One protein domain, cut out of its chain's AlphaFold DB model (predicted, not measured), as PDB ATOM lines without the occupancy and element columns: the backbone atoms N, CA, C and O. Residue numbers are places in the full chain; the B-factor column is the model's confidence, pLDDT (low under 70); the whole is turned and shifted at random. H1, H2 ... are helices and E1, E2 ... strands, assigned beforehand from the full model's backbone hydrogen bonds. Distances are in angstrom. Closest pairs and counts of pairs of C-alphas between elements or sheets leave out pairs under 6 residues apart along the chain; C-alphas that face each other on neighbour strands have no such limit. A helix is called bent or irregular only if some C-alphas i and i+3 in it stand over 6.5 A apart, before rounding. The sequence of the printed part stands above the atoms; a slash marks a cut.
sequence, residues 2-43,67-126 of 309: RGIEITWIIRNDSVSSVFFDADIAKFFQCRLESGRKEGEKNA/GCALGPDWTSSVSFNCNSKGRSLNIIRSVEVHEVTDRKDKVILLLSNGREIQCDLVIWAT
ATOM      1  N   ARG A   2       9.905 -24.472  22.000       59.78
ATOM      2  CA  ARG A   2       8.558 -24.159  21.480       59.78
ATOM      3  C   ARG A   2       7.623 -25.296  21.903       59.78
ATOM      4  O   ARG A   2       8.109 -26.408  22.074       59.78
ATOM      5  N   GLY A   3       6.335 -25.014  22.092       72.12
ATOM      6  CA  GLY A   3       5.347 -26.027  22.468       72.12
ATOM      7  C   GLY A   3       5.409 -26.481  23.928       72.12
ATOM      8  O   GLY A   3       5.009 -27.593  24.243       72.12
ATOM      9  N   ILE A   4       5.931 -25.654  24.835       79.00
ATOM     10  CA  ILE A   4       6.022 -26.000  26.260       79.00
ATOM     11  C   ILE A   4       5.080 -25.105  27.055       79.00
ATOM     12  O   ILE A   4       5.063 -23.884  26.856       79.00
ATOM     13  N   GLU A   5       4.344 -25.721  27.972       85.19
ATOM     14  CA  GLU A   5       3.675 -25.035  29.069       85.19
ATOM     15  C   GLU A   5       4.613 -24.991  30.272       85.19
ATOM     16  O   GLU A   5       5.108 -26.017  30.735       85.19
ATOM     17  N   ILE A   6       4.889 -23.786  30.762       87.50
ATOM     18  CA  ILE A   6       5.754 -23.573  31.916       87.50
ATOM     19  C   ILE A   6       4.887 -23.062  33.055       87.50
ATOM     20  O   ILE A   6       4.273 -22.003  32.936       87.50
ATOM     21  N   THR A   7       4.880 -23.786  34.171       91.06
ATOM     22  CA  THR A   7       4.306 -23.290  35.422       91.06
ATOM     23  C   THR A   7       5.423 -22.990  36.409       91.06
ATOM     24  O   THR A   7       6.213 -23.866  36.750       91.06
ATOM     25  N   TRP A   8       5.504 -21.740  36.853       90.88
ATOM     26  CA  TRP A   8       6.401 -21.304  37.917       90.88
ATOM     27  C   TRP A   8       5.649 -21.272  39.238       90.88
ATOM     28  O   TRP A   8       4.618 -20.611  39.353       90.88
ATOM     29  N   ILE A   9       6.179 -21.993  40.219       91.75
ATOM     30  CA  ILE A   9       5.647 -22.086  41.577       91.75
ATOM     31  C   ILE A   9       6.630 -21.343  42.472       91.75
ATOM     32  O   ILE A   9       7.810 -21.688  42.516       91.75
ATOM     33  N   ILE A  10       6.164 -20.284  43.127       88.44
ATOM     34  CA  ILE A  10       7.010 -19.377  43.898       88.44
ATOM     35  C   ILE A  10       6.446 -19.277  45.308       88.44
ATOM     36  O   ILE A  10       5.287 -18.907  45.496       88.44
ATOM     37  N   ARG A  11       7.301 -19.566  46.294       88.19
ATOM     38  CA  ARG A  11       6.971 -19.463  47.722       88.19
ATOM     39  C   ARG A  11       6.585 -18.048  48.136       88.19
ATOM     40  O   ARG A  11       5.742 -17.865  49.005       88.19
ATOM     41  N   ASN A  12       7.209 -17.060  47.516       84.44
ATOM     42  CA  ASN A  12       7.042 -15.663  47.868       84.44
ATOM     43  C   ASN A  12       5.992 -14.968  46.980       84.44
ATOM     44  O   ASN A  12       5.472 -15.527  46.012       84.44
ATOM     45  N   ASP A  13       5.710 -13.718  47.315       80.44
ATOM     46  CA  ASP A  13       4.798 -12.812  46.618       80.44
ATOM     47  C   ASP A  13       5.276 -12.388  45.217       80.44
ATOM     48  O   ASP A  13       4.461 -12.146  44.328       80.44
ATOM     49  N   SER A  14       6.586 -12.337  44.975       75.19
ATOM     50  CA  SER A  14       7.157 -12.001  43.671       75.19
ATOM     51  C   SER A  14       8.219 -13.010  43.224       75.19
ATOM     52  O   SER A  14       8.878 -13.661  44.032       75.19
ATOM     53  N   VAL A  15       8.388 -13.138  41.899       69.00
ATOM     54  CA  VAL A  15       9.367 -14.037  41.245       69.00
ATOM     55  C   VAL A  15      10.796 -13.746  41.705       69.00
ATOM     56  O   VAL A  15      11.667 -14.610  41.640       69.00
ATOM     57  N   SER A  16      11.037 -12.525  42.160       70.81
ATOM     58  CA  SER A  16      12.361 -12.016  42.433       70.81
ATOM     59  C   SER A  16      12.532 -11.460  43.834       70.81
ATOM     60  O   SER A  16      13.575 -10.879  44.091       70.81
ATOM     61  N   SER A  17      11.587 -11.671  44.752       66.81
ATOM     62  CA  SER A  17      11.640 -11.131  46.124       66.81
ATOM     63  C   SER A  17      12.875 -11.553  46.919       66.81
ATOM     64  O   SER A  17      13.268 -10.903  47.884       66.81
ATOM     65  N   VAL A  18      13.544 -12.626  46.491       65.94
ATOM     66  CA  VAL A  18      14.841 -13.041  47.038       65.94
ATOM     67  C   VAL A  18      15.949 -12.027  46.724       65.94
ATOM     68  O   VAL A  18      16.870 -11.880  47.521       65.94
ATOM     69  N   PHE A  19      15.863 -11.316  45.601       69.06
ATOM     70  CA  PHE A  19      16.895 -10.404  45.095       69.06
ATOM     71  C   PHE A  19      16.444  -8.944  45.016       69.06
ATOM     72  O   PHE A  19      17.271  -8.051  45.146       69.06
ATOM     73  N   PHE A  20      15.154  -8.715  44.803       79.31
ATOM     74  CA  PHE A  20      14.566  -7.449  44.394       79.31
ATOM     75  C   PHE A  20      13.293  -7.194  45.194       79.31
ATOM     76  O   PHE A  20      12.503  -8.113  45.392       79.31
ATOM     77  N   ASP A  21      13.042  -5.954  45.583       76.62
ATOM     78  CA  ASP A  21      11.741  -5.554  46.122       76.62
ATOM     79  C   ASP A  21      10.644  -5.485  45.036       76.62
ATOM     80  O   ASP A  21      10.830  -5.860  43.871       76.62
ATOM     81  N   ALA A  22       9.456  -5.041  45.448       75.88
ATOM     82  CA  ALA A  22       8.265  -4.987  44.612       75.88
ATOM     83  C   ALA A  22       8.416  -4.075  43.380       75.88
ATOM     84  O   ALA A  22       7.873  -4.405  42.322       75.88
ATOM     85  N   ASP A  23       9.164  -2.973  43.481       78.19
ATOM     86  CA  ASP A  23       9.304  -2.004  42.389       78.19
ATOM     87  C   ASP A  23      10.147  -2.581  41.255       78.19
ATOM     88  O   ASP A  23       9.749  -2.565  40.087       78.19
ATOM     89  N   ILE A  24      11.275  -3.196  41.607       80.69
ATOM     90  CA  ILE A  24      12.131  -3.879  40.638       80.69
ATOM     91  C   ILE A  24      11.418  -5.118  40.070       80.69
ATOM     92  O   ILE A  24      11.511  -5.411  38.875       80.69
ATOM     93  N   ALA A  25      10.648  -5.847  40.884       79.62
ATOM     94  CA  ALA A  25       9.852  -6.967  40.384       79.62
ATOM     95  C   ALA A  25       8.839  -6.519  39.310       79.62
ATOM     96  O   ALA A  25       8.639  -7.225  38.316       79.62
ATOM     97  N   LYS A  26       8.241  -5.331  39.474       79.38
ATOM     98  CA  LYS A  26       7.332  -4.725  38.492       79.38
ATOM     99  C   LYS A  26       8.055  -4.354  37.195       79.38
ATOM    100  O   LYS A  26       7.505  -4.610  36.124       79.38
ATOM    101  N   PHE A  27       9.288  -3.847  37.273       81.50
ATOM    102  CA  PHE A  27      10.128  -3.585  36.095       81.50
ATOM    103  C   PHE A  27      10.294  -4.848  35.229       81.50
ATOM    104  O   PHE A  27      10.113  -4.818  34.011       81.50
ATOM    105  N   PHE A  28      10.533  -6.004  35.854       79.31
ATOM    106  CA  PHE A  28      10.654  -7.269  35.126       79.31
ATOM    107  C   PHE A  28       9.325  -7.842  34.620       79.31
ATOM    108  O   PHE A  28       9.326  -8.614  33.656       79.31
ATOM    109  N   GLN A  29       8.192  -7.486  35.232       75.88
ATOM    110  CA  GLN A  29       6.883  -8.020  34.853       75.88
ATOM    111  C   GLN A  29       6.511  -7.664  33.406       75.88
ATOM    112  O   GLN A  29       6.087  -8.549  32.661       75.88
ATOM    113  N   CYS A  30       6.768  -6.425  32.969       71.44
ATOM    114  CA  CYS A  30       6.524  -6.006  31.583       71.44
ATOM    115  C   CYS A  30       7.273  -6.897  30.578       71.44
ATOM    116  O   CYS A  30       6.717  -7.322  29.559       71.44
ATOM    117  N   ARG A  31       8.529  -7.256  30.884       73.44
ATOM    118  CA  ARG A  31       9.349  -8.147  30.046       73.44
ATOM    119  C   ARG A  31       8.878  -9.600  30.088       73.44
ATOM    120  O   ARG A  31       8.996 -10.318  29.095       73.44
ATOM    121  N   LEU A  32       8.362 -10.041  31.231       73.50
ATOM    122  CA  LEU A  32       7.846 -11.391  31.427       73.50
ATOM    123  C   LEU A  32       6.593 -11.652  30.585       73.50
ATOM    124  O   LEU A  32       6.459 -12.730  30.008       73.50
ATOM    125  N   GLU A  33       5.713 -10.652  30.492       69.62
ATOM    126  CA  GLU A  33       4.451 -10.712  29.749       69.62
ATOM    127  C   GLU A  33       4.646 -10.503  28.241       69.62
ATOM    128  O   GLU A  33       4.087 -11.247  27.436       69.62
ATOM    129  N   SER A  34       5.474  -9.530  27.846       65.69
ATOM    130  CA  SER A  34       5.754  -9.239  26.429       65.69
ATOM    131  C   SER A  34       6.698 -10.250  25.769       65.69
ATOM    132  O   SER A  34       6.727 -10.373  24.541       65.69
ATOM    133  N   GLY A  35       7.457 -11.003  26.572       63.25
ATOM    134  CA  GLY A  35       8.499 -11.898  26.092       63.25
ATOM    135  C   GLY A  35       9.674 -11.144  25.458       63.25
ATOM    136  O   GLY A  35       9.729  -9.917  25.389       63.25
ATOM    137  N   ARG A  36      10.674 -11.887  24.977       60.84
ATOM    138  CA  ARG A  36      11.755 -11.273  24.191       60.84
ATOM    139  C   ARG A  36      11.226 -10.957  22.793       60.84
ATOM    140  O   ARG A  36      10.792 -11.878  22.102       60.84
ATOM    141  N   LYS A  37      11.324  -9.697  22.356       56.25
ATOM    142  CA  LYS A  37      11.221  -9.354  20.928       56.25
ATOM    143  C   LYS A  37      12.340 -10.100  20.185       56.25
ATOM    144  O   LYS A  37      13.471 -10.151  20.671       56.25
ATOM    145  N   GLU A  38      12.001 -10.774  19.089       46.34
ATOM    146  CA  GLU A  38      12.928 -11.635  18.344       46.34
ATOM    147  C   GLU A  38      14.216 -10.886  17.961       46.34
ATOM    148  O   GLU A  38      14.157  -9.823  17.355       46.34
ATOM    149  N   GLY A  39      15.378 -11.474  18.272       48.09
ATOM    150  CA  GLY A  39      16.651 -11.133  17.621       48.09
ATOM    151  C   GLY A  39      17.756 -10.544  18.499       48.09
ATOM    152  O   GLY A  39      18.924 -10.728  18.165       48.09
ATOM    153  N   GLU A  40      17.459  -9.921  19.637       46.09
ATOM    154  CA  GLU A  40      18.502  -9.209  20.389       46.09
ATOM    155  C   GLU A  40      19.036 -10.010  21.588       46.09
ATOM    156  O   GLU A  40      18.383 -10.194  22.614       46.09
ATOM    157  N   LYS A  41      20.268 -10.501  21.381       44.59
ATOM    158  CA  LYS A  41      21.275 -10.988  22.343       44.59
ATOM    159  C   LYS A  41      20.899 -12.209  23.197       44.59
ATOM    160  O   LYS A  41      20.347 -12.131  24.289       44.59
ATOM    161  N   ASN A  42      21.240 -13.375  22.635       42.75
ATOM    162  CA  ASN A  42      21.917 -14.529  23.273       42.75
ATOM    163  C   ASN A  42      21.896 -15.785  22.373       42.75
ATOM    164  O   ASN A  42      22.166 -16.890  22.832       42.75
ATOM    165  N   ALA A  43      21.643 -15.632  21.068       40.59
ATOM    166  CA  ALA A  43      21.933 -16.658  20.061       40.59
ATOM    167  C   ALA A  43      23.427 -16.682  19.671       40.59
ATOM    168  O   ALA A  43      23.769 -16.934  18.518       40.59
ATOM    169  N   GLY A  67      21.333 -35.920  43.003       48.78
ATOM    170  CA  GLY A  67      21.582 -35.286  41.715       48.78
ATOM    171  C   GLY A  67      22.469 -34.049  41.843       48.78
ATOM    172  O   GLY A  67      22.249 -33.188  42.693       48.78
ATOM    173  N   CYS A  68      23.480 -33.961  40.980       52.22
ATOM    174  CA  CYS A  68      24.282 -32.757  40.822       52.22
ATOM    175  C   CYS A  68      23.424 -31.592  40.296       52.22
ATOM    176  O   CYS A  68      22.350 -31.790  39.720       52.22
ATOM    177  N   ALA A  69      23.911 -30.358  40.468       59.72
ATOM    178  CA  ALA A  69      23.312 -29.199  39.818       59.72
ATOM    179  C   ALA A  69      23.154 -29.476  38.313       59.72
ATOM    180  O   ALA A  69      24.103 -29.917  37.659       59.72
ATOM    181  N   LEU A  70      21.959 -29.214  37.769       61.09
ATOM    182  CA  LEU A  70      21.685 -29.357  36.341       61.09
ATOM    183  C   LEU A  70      22.663 -28.463  35.571       61.09
ATOM    184  O   LEU A  70      22.516 -27.241  35.524       61.09
ATOM    185  N   GLY A  71      23.698 -29.076  34.999       65.50
ATOM    186  CA  GLY A  71      24.679 -28.369  34.186       65.50
ATOM    187  C   GLY A  71      24.008 -27.699  32.980       65.50
ATOM    188  O   GLY A  71      22.880 -28.039  32.621       65.50
ATOM    189  N   PRO A  72      24.684 -26.782  32.272       65.12
ATOM    190  CA  PRO A  72      24.025 -25.955  31.256       65.12
ATOM    191  C   PRO A  72      23.489 -26.747  30.046       65.12
ATOM    192  O   PRO A  72      22.712 -26.215  29.259       65.12
ATOM    193  N   ASP A  73      23.887 -28.018  29.895       68.75
ATOM    194  CA  ASP A  73      23.436 -28.929  28.836       68.75
ATOM    195  C   ASP A  73      22.312 -29.871  29.292       68.75
ATOM    196  O   ASP A  73      21.994 -30.806  28.564       68.75
ATOM    197  N   TRP A  74      21.678 -29.662  30.451       74.25
ATOM    198  CA  TRP A  74      20.604 -30.549  30.933       74.25
ATOM    199  C   TRP A  74      19.458 -30.717  29.922       74.25
ATOM    200  O   TRP A  74      18.800 -31.747  29.869       74.25
ATOM    201  N   THR A  75      19.244 -29.712  29.073       71.56
ATOM    202  CA  THR A  75      18.236 -29.743  28.004       71.56
ATOM    203  C   THR A  75      18.616 -30.632  26.819       71.56
ATOM    204  O   THR A  75      17.755 -30.940  26.004       71.56
ATOM    205  N   SER A  76      19.882 -31.042  26.693       69.88
ATOM    206  CA  SER A  76      20.365 -31.835  25.553       69.88
ATOM    207  C   SER A  76      19.820 -33.264  25.534       69.88
ATOM    208  O   SER A  76      19.688 -33.846  24.461       69.88
ATOM    209  N   SER A  77      19.461 -33.800  26.700       66.44
ATOM    210  CA  SER A  77      18.854 -35.123  26.861       66.44
ATOM    211  C   SER A  77      17.325 -35.101  26.764       66.44
ATOM    212  O   SER A  77      16.704 -36.161  26.736       66.44
ATOM    213  N   VAL A  78      16.701 -33.916  26.684       70.25
ATOM    214  CA  VAL A  78      15.242 -33.759  26.732       70.25
ATOM    215  C   VAL A  78      14.707 -33.257  25.393       70.25
ATOM    216  O   VAL A  78      14.995 -32.144  24.955       70.25
ATOM    217  N   SER A  79      13.874 -34.073  24.746       67.62
ATOM    218  CA  SER A  79      13.161 -33.694  23.521       67.62
ATOM    219  C   SER A  79      11.743 -33.235  23.844       67.62
ATOM    220  O   SER A  79      10.896 -34.030  24.240       67.62
ATOM    221  N   PHE A  80      11.464 -31.951  23.631       70.06
ATOM    222  CA  PHE A  80      10.126 -31.386  23.802       70.06
ATOM    223  C   PHE A  80       9.340 -31.516  22.488       70.06
ATOM    224  O   PHE A  80       9.431 -30.650  21.618       70.06
ATOM    225  N   ASN A  81       8.583 -32.603  22.328       62.91
ATOM    226  CA  ASN A  81       7.682 -32.800  21.188       62.91
ATOM    227  C   ASN A  81       6.256 -32.423  21.586       62.91
ATOM    228  O   ASN A  81       5.542 -33.225  22.180       62.91
ATOM    229  N   CYS A  82       5.818 -31.215  21.238       58.78
ATOM    230  CA  CYS A  82       4.433 -30.805  21.438       58.78
ATOM    231  C   CYS A  82       3.878 -30.121  20.188       58.78
ATOM    232  O   CYS A  82       4.563 -29.335  19.534       58.78
ATOM    233  N   ASN A  83       2.616 -30.415  19.869       57.88
ATOM    234  CA  ASN A  83       1.918 -29.917  18.678       57.88
ATOM    235  C   ASN A  83       1.482 -28.442  18.777       57.88
ATOM    236  O   ASN A  83       0.930 -27.900  17.817       57.88
ATOM    237  N   SER A  84       1.695 -27.773  19.914       59.12
ATOM    238  CA  SER A  84       1.345 -26.362  20.078       59.12
ATOM    239  C   SER A  84       2.475 -25.453  19.571       59.12
ATOM    240  O   SER A  84       3.654 -25.644  19.854       59.12
ATOM    241  N   LYS A  85       2.123 -24.432  18.778       58.75
ATOM    242  CA  LYS A  85       3.108 -23.493  18.204       58.75
ATOM    243  C   LYS A  85       3.616 -22.444  19.209       58.75
ATOM    244  O   LYS A  85       4.567 -21.732  18.899       58.75
ATOM    245  N   GLY A  86       2.990 -22.334  20.384       64.25
ATOM    246  CA  GLY A  86       3.242 -21.281  21.372       64.25
ATOM    247  C   GLY A  86       4.006 -21.744  22.615       64.25
ATOM    248  O   GLY A  86       4.226 -22.932  22.829       64.25
ATOM    249  N   ARG A  87       4.411 -20.775  23.441       72.81
ATOM    250  CA  ARG A  87       4.861 -20.969  24.825       72.81
ATOM    251  C   ARG A  87       3.800 -20.349  25.730       72.81
ATOM    252  O   ARG A  87       3.437 -19.200  25.495       72.81
ATOM    253  N   SER A  88       3.337 -21.069  26.744       78.88
ATOM    254  CA  SER A  88       2.514 -20.505  27.822       78.88
ATOM    255  C   SER A  88       3.332 -20.426  29.109       78.88
ATOM    256  O   SER A  88       4.165 -21.292  29.387       78.88
ATOM    257  N   LEU A  89       3.134 -19.351  29.872       82.81
ATOM    258  CA  LEU A  89       3.734 -19.154  31.186       82.81
ATOM    259  C   LEU A  89       2.613 -18.896  32.192       82.81
ATOM    260  O   LEU A  89       1.877 -17.922  32.062       82.81
ATOM    261  N   ASN A  90       2.503 -19.764  33.189       88.06
ATOM    262  CA  ASN A  90       1.617 -19.604  34.331       88.06
ATOM    263  C   ASN A  90       2.470 -19.393  35.589       88.06
ATOM    264  O   ASN A  90       3.437 -20.117  35.809       88.06
ATOM    265  N   ILE A  91       2.131 -18.403  36.409       88.25
ATOM    266  CA  ILE A  91       2.905 -18.046  37.602       88.25
ATOM    267  C   ILE A  91       1.985 -18.118  38.809       88.25
ATOM    268  O   ILE A  91       1.015 -17.367  38.902       88.25
ATOM    269  N   ILE A  92       2.315 -19.002  39.744       90.88
ATOM    270  CA  ILE A  92       1.580 -19.209  40.986       90.88
ATOM    271  C   ILE A  92       2.496 -18.765  42.125       90.88
ATOM    272  O   ILE A  92       3.577 -19.316  42.315       90.88
ATOM    273  N   ARG A  93       2.073 -17.721  42.835       91.12
ATOM    274  CA  ARG A  93       2.820 -17.062  43.916       91.12
ATOM    275  C   ARG A  93       2.280 -17.479  45.274       91.12
ATOM    276  O   ARG A  93       1.157 -17.978  45.349       91.12
ATOM    277  N   SER A  94       3.051 -17.200  46.320       92.06
ATOM    278  CA  SER A  94       2.675 -17.438  47.716       92.06
ATOM    279  C   SER A  94       2.244 -18.885  47.982       92.06
ATOM    280  O   SER A  94       1.311 -19.136  48.746       92.06
ATOM    281  N   VAL A  95       2.887 -19.840  47.304       93.81
ATOM    282  CA  VAL A  95       2.585 -21.272  47.401       93.81
ATOM    283  C   VAL A  95       3.858 -22.101  47.479       93.81
ATOM    284  O   VAL A  95       4.869 -21.783  46.857       93.81
ATOM    285  N   GLU A  96       3.780 -23.211  48.197       93.62
ATOM    286  CA  GLU A  96       4.861 -24.187  48.308       93.62
ATOM    287  C   GLU A  96       4.411 -25.530  47.743       93.62
ATOM    288  O   GLU A  96       3.218 -25.831  47.714       93.62
ATOM    289  N   VAL A  97       5.364 -26.343  47.295       94.62
ATOM    290  CA  VAL A  97       5.102 -27.746  46.966       94.62
ATOM    291  C   VAL A  97       5.145 -28.538  48.271       94.62
ATOM    292  O   VAL A  97       6.193 -28.614  48.904       94.62
ATOM    293  N   HIS A  98       4.010 -29.104  48.675       94.12
ATOM    294  CA  HIS A  98       3.894 -29.948  49.868       94.12
ATOM    295  C   HIS A  98       4.276 -31.400  49.586       94.12
ATOM    296  O   HIS A  98       4.903 -32.046  50.420       94.12
ATOM    297  N   GLU A  99       3.892 -31.918  48.420       94.50
ATOM    298  CA  GLU A  99       4.121 -33.314  48.058       94.50
ATOM    299  C   GLU A  99       4.463 -33.437  46.575       94.50
ATOM    300  O   GLU A  99       3.906 -32.729  45.729       94.50
ATOM    301  N   VAL A 100       5.376 -34.360  46.273       94.25
ATOM    302  CA  VAL A 100       5.752 -34.752  44.914       94.25
ATOM    303  C   VAL A 100       5.471 -36.240  44.765       94.25
ATOM    304  O   VAL A 100       6.067 -37.061  45.457       94.25
ATOM    305  N   THR A 101       4.573 -36.595  43.851       94.06
ATOM    306  CA  THR A 101       4.305 -37.986  43.481       94.06
ATOM    307  C   THR A 101       4.820 -38.247  42.074       94.06
ATOM    308  O   THR A 101       4.292 -37.697  41.106       94.06
ATOM    309  N   ASP A 102       5.805 -39.131  41.956       91.50
ATOM    310  CA  ASP A 102       6.273 -39.636  40.667       91.50
ATOM    311  C   ASP A 102       5.407 -40.826  40.213       91.50
ATOM    312  O   ASP A 102       5.255 -41.834  40.915       91.50
ATOM    313  N   ARG A 103       4.768 -40.698  39.049       88.38
ATOM    314  CA  ARG A 103       4.009 -41.761  38.378       88.38
ATOM    315  C   ARG A 103       4.705 -42.052  37.053       88.38
ATOM    316  O   ARG A 103       5.223 -41.144  36.424       88.38
ATOM    317  N   LYS A 104       4.601 -43.298  36.567       80.50
ATOM    318  CA  LYS A 104       5.259 -43.777  35.329       80.50
ATOM    319  C   LYS A 104       5.210 -42.816  34.133       80.50
ATOM    320  O   LYS A 104       6.150 -42.820  33.349       80.50
ATOM    321  N   ASP A 105       4.139 -42.035  34.002       84.88
ATOM    322  CA  ASP A 105       3.934 -41.145  32.858       84.88
ATOM    323  C   ASP A 105       4.048 -39.648  33.204       84.88
ATOM    324  O   ASP A 105       4.128 -38.844  32.280       84.88
ATOM    325  N   LYS A 106       3.991 -39.253  34.490       89.81
ATOM    326  CA  LYS A 106       3.909 -37.845  34.934       89.81
ATOM    327  C   LYS A 106       4.337 -37.650  36.388       89.81
ATOM    328  O   LYS A 106       4.066 -38.491  37.240       89.81
ATOM    329  N   VAL A 107       4.820 -36.450  36.697       92.94
ATOM    330  CA  VAL A 107       5.010 -35.966  38.068       92.94
ATOM    331  C   VAL A 107       3.800 -35.138  38.502       92.94
ATOM    332  O   VAL A 107       3.344 -34.247  37.778       92.94
ATOM    333  N   ILE A 108       3.276 -35.428  39.692       95.31
ATOM    334  CA  ILE A 108       2.157 -34.708  40.309       95.31
ATOM    335  C   ILE A 108       2.680 -33.927  41.516       95.31
ATOM    336  O   ILE A 108       3.313 -34.499  42.400       95.31
ATOM    337  N   LEU A 109       2.402 -32.626  41.548       96.19
ATOM    338  CA  LEU A 109       2.750 -31.716  42.635       96.19
ATOM    339  C   LEU A 109       1.478 -31.308  43.381       96.19
ATOM    340  O   LEU A 109       0.570 -30.747  42.762       96.19
ATOM    341  N   LEU A 110       1.430 -31.537  44.692       96.69
ATOM    342  CA  LEU A 110       0.403 -30.973  45.570       96.69
ATOM    343  C   LEU A 110       0.927 -29.672  46.171       96.69
ATOM    344  O   LEU A 110       1.965 -29.660  46.835       96.69
ATOM    345  N   LEU A 111       0.214 -28.573  45.941       96.62
ATOM    346  CA  LEU A 111       0.575 -27.266  46.476       96.62
ATOM    347  C   LEU A 111      -0.037 -27.012  47.856       96.62
ATOM    348  O   LEU A 111      -1.080 -27.564  48.205       96.62
ATOM    349  N   SER A 112       0.561 -26.084  48.599       96.44
ATOM    350  CA  SER A 112       0.109 -25.655  49.928       96.44
ATOM    351  C   SER A 112      -1.316 -25.100  49.965       96.44
ATOM    352  O   SER A 112      -1.987 -25.163  50.992       96.44
ATOM    353  N   ASN A 113      -1.812 -24.596  48.834       95.19
ATOM    354  CA  ASN A 113      -3.186 -24.124  48.674       95.19
ATOM    355  C   ASN A 113      -4.174 -25.225  48.231       95.19
ATOM    356  O   ASN A 113      -5.309 -24.914  47.870       95.19
ATOM    357  N   GLY A 114      -3.746 -26.490  48.208       95.88
ATOM    358  CA  GLY A 114      -4.551 -27.644  47.804       95.88
ATOM    359  C   GLY A 114      -4.677 -27.848  46.292       95.88
ATOM    360  O   GLY A 114      -5.344 -28.786  45.863       95.88
ATOM    361  N   ARG A 115      -4.061 -26.997  45.460       95.75
ATOM    362  CA  ARG A 115      -4.049 -27.186  44.002       95.75
ATOM    363  C   ARG A 115      -3.089 -28.311  43.623       95.75
ATOM    364  O   ARG A 115      -1.944 -28.318  44.061       95.75
ATOM    365  N   GLU A 116      -3.523 -29.188  42.726       95.69
ATOM    366  CA  GLU A 116      -2.661 -30.184  42.088       95.69
ATOM    367  C   GLU A 116      -2.169 -29.704  40.717       95.69
ATOM    368  O   GLU A 116      -2.914 -29.087  39.946       95.69
ATOM    369  N   ILE A 117      -0.906 -29.992  40.402       94.62
ATOM    370  CA  ILE A 117      -0.277 -29.696  39.110       94.62
ATOM    371  C   ILE A 117       0.346 -30.973  38.566       94.62
ATOM    372  O   ILE A 117       1.118 -31.631  39.253       94.62
ATOM    373  N   GLN A 118       0.040 -31.302  37.312       93.88
ATOM    374  CA  GLN A 118       0.671 -32.409  36.597       93.88
ATOM    375  C   GLN A 118       1.684 -31.863  35.596       93.88
ATOM    376  O   GLN A 118       1.376 -30.924  34.861       93.88
ATOM    377  N   CYS A 119       2.872 -32.457  35.544       91.62
ATOM    378  CA  CYS A 119       3.936 -32.052  34.631       91.62
ATOM    379  C   CYS A 119       4.822 -33.237  34.237       91.62
ATOM    380  O   CYS A 119       4.867 -34.250  34.932       91.62
ATOM    381  N   ASP A 120       5.527 -33.102  33.117       87.62
ATOM    382  CA  ASP A 120       6.462 -34.125  32.627       87.62
ATOM    383  C   ASP A 120       7.878 -33.932  33.196       87.62
ATOM    384  O   ASP A 120       8.690 -34.852  33.203       87.62
ATOM    385  N   LEU A 121       8.190 -32.718  33.661       86.06
ATOM    386  CA  LEU A 121       9.496 -32.335  34.182       86.06
ATOM    387  C   LEU A 121       9.338 -31.322  35.315       86.06
ATOM    388  O   LEU A 121       8.647 -30.313  35.163       86.06
ATOM    389  N   VAL A 122      10.069 -31.550  36.406       88.19
ATOM    390  CA  VAL A 122      10.214 -30.603  37.514       88.19
ATOM    391  C   VAL A 122      11.646 -30.085  37.542       88.19
ATOM    392  O   VAL A 122      12.596 -30.863  37.538       88.19
ATOM    393  N   ILE A 123      11.800 -28.762  37.595       87.38
ATOM    394  CA  ILE A 123      13.084 -28.110  37.872       87.38
ATOM    395  C   ILE A 123      13.000 -27.533  39.279       87.38
ATOM    396  O   ILE A 123      12.193 -26.640  39.537       87.38
ATOM    397  N   TRP A 124      13.835 -28.043  40.181       86.25
ATOM    398  CA  TRP A 124      13.871 -27.616  41.574       86.25
ATOM    399  C   TRP A 124      15.001 -26.608  41.797       86.25
ATOM    400  O   TRP A 124      16.171 -26.927  41.598       86.25
ATOM    401  N   ALA A 125      14.657 -25.381  42.190       84.88
ATOM    402  CA  ALA A 125      15.608 -24.276  42.343       84.88
ATOM    403  C   ALA A 125      15.322 -23.450  43.611       84.88
ATOM    404  O   ALA A 125      15.199 -22.229  43.558       84.88
ATOM    405  N   THR A 126      15.172 -24.117  44.760       82.75
ATOM    406  CA  THR A 126      14.781 -23.479  46.036       82.75
ATOM    407  C   THR A 126      15.961 -23.096  46.935       82.75
ATOM    408  O   THR A 126      15.757 -22.796  48.109       82.75
TER     409      THR A 126
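This is residues 2 to 43 and 67 to 126 of the 309 residues of the protein "Pyr_redox_2 domain-containing protein" of Dictyocaulus viviparus (UniProt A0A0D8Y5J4). Three parts stand in a loose row: a three-stranded antiparallel sheet, E3 to E5, at one end, a pair of parallel strands, E1 and E2, in the middle, and one helix, H1, at the other end, set off from the strands. The short helix H2 lies off to the side of this row, and residues 71 to 77, with H2 in them, and residues 36 to 43 stick out. The printed part has 102 residues, with two named helices and five named strands in the order E1 H1 H2 E2 E3 E4 E5; the class is mixed, helices and strands, and under half of the residues are in named elements. The whole is only just loose, close to compact, with a radius of gyration of the C-alphas of 15.5 A and spans of 40 by 32 by 29 A.

E1 is residues 5 to 9, 13.0 A long, with C-alpha 5 at (3.675, -25.035, 29.069). H1 is residues 22 to 34, 18.8 A long, and begins with C-alpha 22 at (8.265, -4.987, 44.612). It is neither bent nor irregular, but only just: C-alphas 27 and 30 are 6.3 A apart. H2 is residues 74 to 77, 6.4 A long. E2 is residues 88 to 92, 13.3 A long. E3, residues 97 to 103, measures 16.5 A, and E4, residues 106 to 111, measures 16.0 A. E5, residues 116 to 119, measures 10.1 A and ends with C-alpha 119 at (3.936, -32.052, 34.631).

E1 and E2 are parallel neighbours at 15 degrees; N 8 and O 90 are within hydrogen-bond range at 2.8 A. E3, E4 and E5 form a meander, each strand the antiparallel neighbour of the one before, with E4 as the inner strand. E3 and E4 are a hairpin at 162 degrees, with N 101 and O 108 within range at 2.8 A. E4 and E5 are a hairpin at 150 degrees, with N 109 and O 117 within range at 2.8 A. E1 and E5 are near each other. The closest C-alphas of E1 and E3 are those of Ile 9 and Val 97, 7.8 A apart. H1 is apart from E2, and neither H1 nor H2 is on the three-stranded sheet. In H1, 7 of 9 O i to N i+4 pairs are within hydrogen-bond range; H2 is too short for such a pair.

The two C-alphas farthest apart are those of Asp 23 and Lys 104, 42.6 A. Residues 44 to 66 are cut out, and C-alphas 43 and 67 are 28.6 A apart across the cut, which falls in the link from H1 to H2. The link from E1 to H1, 12 residues, is long. The mean pLDDT of the printed part is 77.4; 32 residues are under 70, among them residues 33 to 43, 67 to 73 and 81 to 86.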